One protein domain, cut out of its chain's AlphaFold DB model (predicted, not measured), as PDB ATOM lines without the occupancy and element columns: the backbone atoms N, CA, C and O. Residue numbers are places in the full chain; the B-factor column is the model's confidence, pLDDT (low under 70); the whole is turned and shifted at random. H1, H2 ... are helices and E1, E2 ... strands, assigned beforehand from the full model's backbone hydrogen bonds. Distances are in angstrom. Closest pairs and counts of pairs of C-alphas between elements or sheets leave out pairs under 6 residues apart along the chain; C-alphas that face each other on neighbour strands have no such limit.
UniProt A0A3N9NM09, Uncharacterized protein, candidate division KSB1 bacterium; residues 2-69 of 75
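AT A GLANCE: This is residues 2 to 69 of the 75 residues of an uncharacterized protein of candidate division KSB1 bacterium (UniProt A0A3N9NM09). Little regular structure: a small hairpin of two strands, E1 and E2, with short helix H2 directly after E2 and short helix H1 apart from E2 and H2. A long unnamed stretch, residues 2 to 26, comes first, and its residues 4 to 9 and 17 to 22 stick out. The 68 printed residues hold H1, E1, E2, H2 in that order, a mixed class with 22 residues in named elements. The whole is only just compact, close to loose, with a radius of gyration of the C-alphas of 12.7 A and spans of 32 by 30 by 24 A.

IN THESE COORDINATES: H1, residues 27 to 32, begins at C-alpha (174.217, 185.316, 151.093) and is 8.6 A long. E1, residues 41 to 45, is 13.6 A and E2, residues 53 to 57, 13.8 A. H2, residues 58 to 63, is 8.7 A and ends at C-alpha (161.835, 169.398, 141.307).

HOW THE PARTS SIT: E1 and E2 are antiparallel at 151 degrees, with N 42 and O 56 2.8 A apart, within hydrogen-bond range. In H1 and H2 every O i to N i+4 pair is within range.

THE WHOLE: The printed part has no cut and no long link. Residues 3 to 4 and 6 to 8 have pLDDT under 70.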
ATOM      1  N   PRO A   2     168.106 178.669 162.007       73.62
ATOM      2  CA  PRO A   2     167.007 177.982 162.669       73.62
ATOM      3  C   PRO A   2     165.888 177.672 161.667       73.62
ATOM      4  O   PRO A   2     165.461 178.533 160.895       73.62
ATOM      5  N   GLN A   3     165.385 176.440 161.710       67.56
ATOM      6  CA  GLN A   3     164.067 176.133 161.174       67.56
ATOM      7  C   GLN A   3     163.046 176.480 162.252       67.56
ATOM      8  O   GLN A   3     163.130 175.969 163.367       67.56
ATOM      9  N   LEU A   4     162.081 177.345 161.931       69.44
ATOM     10  CA  LEU A   4     161.030 177.731 162.885       69.44
ATOM     11  C   LEU A   4     160.149 176.540 163.293       69.44
ATOM     12  O   LEU A   4     159.526 176.562 164.350       69.44
ATOM     13  N   VAL A   5     160.114 175.493 162.466       73.44
ATOM     14  CA  VAL A   5     159.467 174.208 162.748       73.44
ATOM     15  C   VAL A   5     160.341 173.076 162.213       73.44
ATOM     16  O   VAL A   5     161.014 173.248 161.198       73.44
ATOM     17  N   LYS A   6     160.335 171.906 162.859       57.28
ATOM     18  CA  LYS A   6     161.103 170.735 162.400       57.28
ATOM     19  C   LYS A   6     160.651 170.320 160.993       57.28
ATOM     20  O   LYS A   6     159.484 169.994 160.800       57.28
ATOM     21  N   GLY A   7     161.569 170.333 160.023       64.25
ATOM     22  CA  GLY A   7     161.257 170.070 158.611       64.25
ATOM     23  C   GLY A   7     160.628 171.264 157.879       64.25
ATOM     24  O   GLY A   7     160.127 171.114 156.765       64.25
ATOM     25  N   GLY A   8     160.620 172.439 158.511       64.94
ATOM     26  CA  GLY A   8     160.153 173.692 157.937       64.94
ATOM     27  C   GLY A   8     161.177 174.350 157.019       64.94
ATOM     28  O   GLY A   8     162.290 173.869 156.823       64.94
ATOM     29  N   LYS A   9     160.787 175.497 156.458       71.38
ATOM     30  CA  LYS A   9     161.690 176.329 155.654       71.38
ATOM     31  C   LYS A   9     162.752 176.969 156.550       71.38
ATOM     32  O   LYS A   9     162.459 177.337 157.689       71.38
ATOM     33  N   ASN A  10     163.958 177.125 156.015       70.00
ATOM     34  CA  ASN A  10     165.020 177.872 156.676       70.00
ATOM     35  C   ASN A  10     164.667 179.366 156.681       70.00
ATOM     36  O   ASN A  10     164.213 179.912 155.672       70.00
ATOM     37  N   THR A  11     164.851 180.022 157.828       71.50
ATOM     38  CA  THR A  11     164.620 181.463 157.974       71.50
ATOM     39  C   THR A  11     165.946 182.198 157.851       71.50
ATOM     40  O   THR A  11     166.821 182.042 158.702       71.50
ATOM     41  N   PHE A  12     166.073 183.029 156.815       73.31
ATOM     42  CA  PHE A  12     167.313 183.741 156.475       73.31
ATOM     43  C   PHE A  12     167.381 185.176 157.033       73.31
ATOM     44  O   PHE A  12     168.139 186.006 156.542       73.31
ATOM     45  N   GLY A  13     166.596 185.482 158.072       72.50
ATOM     46  CA  GLY A  13     166.538 186.814 158.680       72.50
ATOM     47  C   GLY A  13     165.766 187.839 157.840       72.50
ATOM     48  O   GLY A  13     164.839 187.489 157.109       72.50
ATOM     49  N   TRP A  14     166.126 189.116 157.987       74.88
ATOM     50  CA  TRP A  14     165.497 190.245 157.293       74.88
ATOM     51  C   TRP A  14     166.223 190.557 155.982       74.88
ATOM     52  O   TRP A  14     167.451 190.591 155.942       74.88
ATOM     53  N   SER A  15     165.468 190.843 154.919       78.62
ATOM     54  CA  SER A  15     166.014 191.336 153.650       78.62
ATOM     55  C   SER A  15     165.668 192.810 153.456       78.62
ATOM     56  O   SER A  15     164.547 193.237 153.740       78.62
ATOM     57  N   LYS A  16     166.631 193.595 152.962       82.50
ATOM     58  CA  LYS A  16     166.411 194.998 152.612       82.50
ATOM     59  C   LYS A  16     165.676 195.076 151.274       82.50
ATOM     60  O   LYS A  16     166.150 194.535 150.273       82.50
ATOM     61  N   VAL A  17     164.555 195.791 151.267       85.31
ATOM     62  CA  VAL A  17     163.822 196.169 150.055       85.31
ATOM     63  C   VAL A  17     164.093 197.644 149.794       85.31
ATOM     64  O   VAL A  17     163.950 198.459 150.703       85.31
ATOM     65  N   ASN A  18     164.551 197.989 148.592       87.50
ATOM     66  CA  ASN A  18     164.768 199.391 148.234       87.50
ATOM     67  C   ASN A  18     163.515 200.026 147.605       87.50
ATOM     68  O   ASN A  18     162.546 199.339 147.290       87.50
ATOM     69  N   GLU A  19     163.560 201.339 147.381       90.06
ATOM     70  CA  GLU A  19     162.455 202.127 146.806       90.06
ATOM     71  C   GLU A  19     162.047 201.678 145.392       90.06
ATOM     72  O   GLU A  19     160.935 201.936 144.947       90.06
ATOM     73  N   HIS A  20     162.922 200.946 144.699       88.81
ATOM     74  CA  HIS A  20     162.658 200.367 143.381       88.81
ATOM     75  C   HIS A  20     162.148 198.919 143.451       88.81
ATOM     76  O   HIS A  20     162.129 198.227 142.435       88.81
ATOM     77  N   GLY A  21     161.798 198.421 144.642       80.31
ATOM     78  CA  GLY A  21     161.291 197.063 144.837       80.31
ATOM     79  C   GLY A  21     162.340 195.962 144.658       80.31
ATOM     80  O   GLY A  21     161.982 194.795 144.516       80.31
ATOM     81  N   LYS A  22     163.640 196.292 144.665       85.06
ATOM     82  CA  LYS A  22     164.707 195.281 144.627       85.06
ATOM     83  C   LYS A  22     164.884 194.671 146.011       85.06
ATOM     84  O   LYS A  22     165.026 195.395 146.995       85.06
ATOM     85  N   ILE A  23     164.922 193.343 146.054       84.56
ATOM     86  CA  ILE A  23     165.058 192.540 147.270       84.56
ATOM     87  C   ILE A  23     166.439 191.889 147.252       84.56
ATOM     88  O   ILE A  23     166.785 191.198 146.292       84.56
ATOM     89  N   ALA A  24     167.235 192.100 148.300       86.69
ATOM     90  CA  ALA A  24     168.536 191.449 148.424       86.69
ATOM     91  C   ALA A  24     168.366 190.006 148.921       86.69
ATOM     92  O   ALA A  24     167.806 189.775 149.994       86.69
ATOM     93  N   ILE A  25     168.858 189.023 148.168       85.00
ATOM     94  CA  ILE A  25     168.888 187.638 148.651       85.00
ATOM     95  C   ILE A  25     169.995 187.544 149.713       85.00
ATOM     96  O   ILE A  25     171.127 187.927 149.413       85.00
ATOM     97  N   PRO A  26     169.706 187.068 150.939       84.94
ATOM     98  CA  PRO A  26     170.744 186.844 151.940       84.94
ATOM     99  C   PRO A  26     171.827 185.889 151.403       84.94
ATOM    100  O   PRO A  26     171.454 184.891 150.781       84.94
ATOM    101  N   PRO A  27     173.131 186.140 151.639       84.62
ATOM    102  CA  PRO A  27     174.217 185.316 151.093       84.62
ATOM    103  C   PRO A  27     174.058 183.819 151.386       84.62
ATOM    104  O   PRO A  27     174.132 183.002 150.475       84.62
ATOM    105  N   ASP A  28     173.686 183.470 152.619       83.00
ATOM    106  CA  ASP A  28     173.462 182.075 153.011       83.00
ATOM    107  C   ASP A  28     172.355 181.399 152.176       83.00
ATOM    108  O   ASP A  28     172.478 180.239 151.787       83.00
ATOM    109  N   ALA A  29     171.281 182.131 151.844       82.44
ATOM    110  CA  ALA A  29     170.200 181.631 150.984       82.44
ATOM    111  C   ALA A  29     170.641 181.534 149.527       82.44
ATOM    112  O   ALA A  29     170.193 180.643 148.801       82.44
ATOM    113  N   PHE A  30     171.484 182.469 149.091       85.69
ATOM    114  CA  PHE A  30     172.021 182.488 147.742       85.69
ATOM    115  C   PHE A  30     172.813 181.208 147.452       85.69
ATOM    116  O   PHE A  30     172.593 180.575 146.414       85.69
ATOM    117  N   ASP A  31     173.646 180.788 148.404       85.06
ATOM    118  CA  ASP A  31     174.468 179.586 148.288       85.06
ATOM    119  C   ASP A  31     173.666 178.300 148.532       85.06
ATOM    120  O   ASP A  31     173.728 177.378 147.713       85.06
ATOM    121  N   GLU A  32     172.845 178.240 149.591       83.06
ATOM    122  CA  GLU A  32     172.054 177.043 149.928       83.06
ATOM    123  C   GLU A  32     171.111 176.640 148.782       83.06
ATOM    124  O   GLU A  32     171.016 175.463 148.415       83.06
ATOM    125  N   TYR A  33     170.450 177.625 148.168       80.25
ATOM    126  CA  TYR A  33     169.520 177.403 147.060       80.25
ATOM    127  C   TYR A  33     170.167 177.541 145.678       80.25
ATOM    128  O   TYR A  33     169.468 177.487 144.660       80.25
ATOM    129  N   LYS A  34     171.501 177.660 145.623       84.81
ATOM    130  CA  LYS A  34     172.306 177.665 144.392       84.81
ATOM    131  C   LYS A  34     171.836 178.703 143.373       84.81
ATOM    132  O   LYS A  34     171.785 178.436 142.169       84.81
ATOM    133  N   PHE A  35     171.496 179.898 143.850       85.44
ATOM    134  CA  PHE A  35     171.087 181.002 142.984       85.44
ATOM    135  C   PHE A  35     172.218 181.448 142.044       85.44
ATOM    136  O   PHE A  35     171.923 181.920 140.949       85.44
ATOM    137  N   SER A  36     173.487 181.205 142.391       86.31
ATOM    138  CA  SER A  36     174.654 181.435 141.519       86.31
ATOM    139  C   SER A  36     174.605 180.666 140.194       86.31
ATOM    140  O   SER A  36     175.059 181.165 139.169       86.31
ATOM    141  N   ALA A  37     174.029 179.461 140.199       84.62
ATOM    142  CA  ALA A  37     173.896 178.615 139.015       84.62
ATOM    143  C   ALA A  37     172.611 178.905 138.216       84.62
ATOM    144  O   ALA A  37     172.388 178.319 137.153       84.62
ATOM    145  N   ALA A  38     171.740 179.782 138.722       83.25
ATOM    146  CA  ALA A  38     170.468 180.101 138.100       83.25
ATOM    147  C   ALA A  38     170.547 181.420 137.327       83.25
ATOM    148  O   ALA A  38     170.895 182.463 137.865       83.25
ATOM    149  N   LYS A  39     170.127 181.393 136.057       81.88
ATOM    150  CA  LYS A  39     170.053 182.604 135.224       81.88
ATOM    151  C   LYS A  39     169.008 183.606 135.726       81.88
ATOM    152  O   LYS A  39     169.167 184.802 135.532       81.88
ATOM    153  N   ASN A  40     167.925 183.107 136.325       83.56
ATOM    154  CA  ASN A  40     166.820 183.916 136.829       83.56
ATOM    155  C   ASN A  40     166.324 183.368 138.169       83.56
ATOM    156  O   ASN A  40     166.220 182.149 138.348       83.56
ATOM    157  N   ALA A  41     165.941 184.283 139.056       85.19
ATOM    158  CA  ALA A  41     165.116 183.992 140.219       85.19
ATOM    159  C   ALA A  41     163.645 184.294 139.895       85.19
ATOM    160  O   ALA A  41     163.339 185.232 139.159       85.19
ATOM    161  N   TYR A  42     162.737 183.495 140.442       84.25
ATOM    162  CA  TYR A  42     161.300 183.607 140.230       84.25
ATOM    163  C   TYR A  42     160.603 183.933 141.537       84.25
ATOM    164  O   TYR A  42     160.754 183.209 142.523       84.25
ATOM    165  N   LEU A  43     159.816 185.005 141.507       83.31
ATOM    166  CA  LEU A  43     158.954 185.433 142.597       83.31
ATOM    167  C   LEU A  43     157.537 184.900 142.363       83.31
ATOM    168  O   LEU A  43     157.014 184.996 141.253       83.31
ATOM    169  N   PHE A  44     156.896 184.378 143.402       80.81
ATOM    170  CA  PHE A  44     155.477 184.028 143.356       80.81
ATOM    171  C   PHE A  44     154.780 184.414 144.658       80.81
ATOM    172  O   PHE A  44     155.385 184.410 145.731       80.81
ATOM    173  N   SER A  45     153.494 184.752 144.567       77.38
ATOM    174  CA  SER A  45     152.697 185.103 145.742       77.38
ATOM    175  C   SER A  45     152.595 183.909 146.691       77.38
ATOM    176  O   SER A  45     152.233 182.807 146.272       77.38
ATOM    177  N   GLY A  46     152.903 184.134 147.965       76.25
ATOM    178  CA  GLY A  46     152.714 183.162 149.031       76.25
ATOM    179  C   GLY A  46     151.289 183.212 149.581       76.25
ATOM    180  O   GLY A  46     150.354 183.665 148.921       76.25
ATOM    181  N   SER A  47     151.109 182.720 150.807       77.06
ATOM    182  CA  SER A  47     149.798 182.730 151.457       77.06
ATOM    183  C   SER A  47     149.295 184.161 151.661       77.06
ATOM    184  O   SER A  47     149.978 184.972 152.292       77.06
ATOM    185  N   LYS A  48     148.062 184.425 151.204       79.12
ATOM    186  CA  LYS A  48     147.353 185.696 151.417       79.12
ATOM    187  C   LYS A  48     147.201 186.033 152.902       79.12
ATOM    188  O   LYS A  48     147.284 187.198 153.257       79.12
ATOM    189  N   THR A  49     147.033 185.025 153.760       79.38
ATOM    190  CA  THR A  49     146.870 185.207 155.209       79.38
ATOM    191  C   THR A  49     148.133 185.765 155.861       79.38
ATOM    192  O   THR A  49     148.051 186.618 156.731       79.38
ATOM    193  N   SER A  50     149.307 185.296 155.426       78.12
ATOM    194  CA  SER A  50     150.602 185.770 155.943       78.12
ATOM    195  C   SER A  50     151.183 186.959 155.171       78.12
ATOM    196  O   SER A  50     152.186 187.518 155.594       78.12
ATOM    197  N   GLY A  51     150.627 187.286 153.999       73.00
ATOM    198  CA  GLY A  51     151.157 188.322 153.102       73.00
ATOM    199  C   GLY A  51     152.546 188.028 152.514       73.00
ATOM    200  O   GLY A  51     153.156 188.912 151.923       73.00
ATOM    201  N   GLY A  52     153.072 186.811 152.681       80.62
ATOM    202  CA  GLY A  52     154.412 186.445 152.224       80.62
ATOM    203  C   GLY A  52     154.499 186.154 150.726       80.62
ATOM    204  O   GLY A  52     153.497 185.999 150.026       80.62
ATOM    205  N   PHE A  53     155.727 185.989 150.240       81.06
ATOM    206  CA  PHE A  53     156.037 185.544 148.882       81.06
ATOM    207  C   PHE A  53     157.103 184.445 148.903       81.06
ATOM    208  O   PHE A  53     157.825 184.269 149.886       81.06
ATOM    209  N   GLY A  54     157.169 183.668 147.828       81.12
ATOM    210  CA  GLY A  54     158.213 182.678 147.598       81.12
ATOM    211  C   GLY A  54     159.219 183.169 146.563       81.12
ATOM    212  O   GLY A  54     158.844 183.844 145.604       81.12
ATOM    213  N   LEU A  55     160.482 182.795 146.751       83.94
ATOM    214  CA  LEU A  55     161.554 182.975 145.777       83.94
ATOM    215  C   LEU A  55     162.137 181.603 145.433       83.94
ATOM    216  O   LEU A  55     162.346 180.783 146.327       83.94
ATOM    217  N   THR A  56     162.368 181.324 144.153       85.12
ATOM    218  CA  THR A  56     162.920 180.034 143.713       85.12
ATOM    219  C   THR A  56     163.661 180.150 142.384       85.12
ATOM    220  O   THR A  56     163.604 181.177 141.712       85.12
ATOM    221  N   THR A  57     164.339 179.083 141.978       87.12
ATOM    222  CA  THR A  57     164.917 178.927 140.638       87.12
ATOM    223  C   THR A  57     164.046 177.976 139.815       87.12
ATOM    224  O   THR A  57     163.303 177.160 140.365       87.12
ATOM    225  N   LEU A  58     164.134 178.032 138.481       85.31
ATOM    226  CA  LEU A  58     163.333 177.146 137.624       85.31
ATOM    227  C   LEU A  58     163.607 175.660 137.912       85.31
ATOM    228  O   LEU A  58     162.685 174.849 137.898       85.31
ATOM    229  N   ASN A  59     164.868 175.310 138.178       86.00
ATOM    230  CA  ASN A  59     165.262 173.929 138.443       86.00
ATOM    231  C   ASN A  59     164.639 173.413 139.749       86.00
ATOM    232  O   ASN A  59     164.047 172.337 139.780       86.00
ATOM    233  N   MET A  60     164.691 174.228 140.806       85.44
ATOM    234  CA  MET A  60     164.061 173.900 142.084       85.44
ATOM    235  C   MET A  60     162.540 173.821 141.981       85.44
ATOM    236  O   MET A  60     161.941 172.923 142.567       85.44
ATOM    237  N   LEU A  61     161.904 174.723 141.224       85.50
ATOM    238  CA  LEU A  61     160.455 174.685 141.042       85.50
ATOM    239  C   LEU A  61     160.015 173.377 140.376       85.50
ATOM    240  O   LEU A  61     159.109 172.719 140.886       85.50
ATOM    241  N   LYS A  62     160.699 172.969 139.299       85.69
ATOM    242  CA  LYS A  62     160.426 171.713 138.582       85.69
ATOM    243  C   LYS A  62     160.601 170.475 139.463       85.69
ATOM    244  O   LYS A  62     159.835 169.530 139.321       85.69
ATOM    245  N   ALA A  63     161.576 170.493 140.371       85.62
ATOM    246  CA  ALA A  63     161.835 169.398 141.307       85.62
ATOM    247  C   ALA A  63     160.915 169.402 142.545       85.62
ATOM    248  O   ALA A  63     160.933 168.464 143.339       85.62
ATOM    249  N   SER A  64     160.127 170.460 142.746       82.62
ATOM    250  CA  SER A  64     159.259 170.605 143.914       82.62
ATOM    251  C   SER A  64     157.847 170.072 143.664       82.62
ATOM    252  O   SER A  64     157.419 169.880 142.526       82.62
ATOM    253  N   ARG A  65     157.053 169.955 144.737       82.50
ATOM    254  CA  ARG A  65     155.605 169.684 144.631       82.50
ATOM    255  C   ARG A  65     154.824 170.798 143.924       82.50
ATOM    256  O   ARG A  65     153.642 170.621 143.678       82.50
ATOM    257  N   PHE A  66     155.458 171.931 143.623       77.56
ATOM    258  CA  PHE A  66     154.868 173.080 142.940       77.56
ATOM    259  C   PHE A  66     155.251 173.151 141.456       77.56
ATOM    260  O   PHE A  66     155.138 174.210 140.841       77.56
ATOM    261  N   SER A  67     155.698 172.043 140.863       81.06
ATOM    262  CA  SER A  67     156.114 171.974 139.455       81.06
ATOM    263  C   SER A  67     155.032 172.404 138.454       81.06
ATOM    264  O   SER A  67     155.355 172.792 137.335       81.06
ATOM    265  N   PHE A  68     153.761 172.390 138.863       79.06
ATOM    266  CA  PHE A  68     152.615 172.842 138.075       79.06
ATOM    267  C   PHE A  68     152.378 174.364 138.115       79.06
ATOM    268  O   PHE A  68     151.500 174.859 137.407       79.06
ATOM    269  N   ILE A  69     153.111 175.127 138.940       78.19
ATOM    270  CA  ILE A  69     152.970 176.588 138.980       78.19
ATOM    271  C   ILE A  69     153.456 177.176 137.656       78.19
ATOM    272  O   ILE A  69     154.621 177.048 137.279       78.19
TER     273      ILE A  69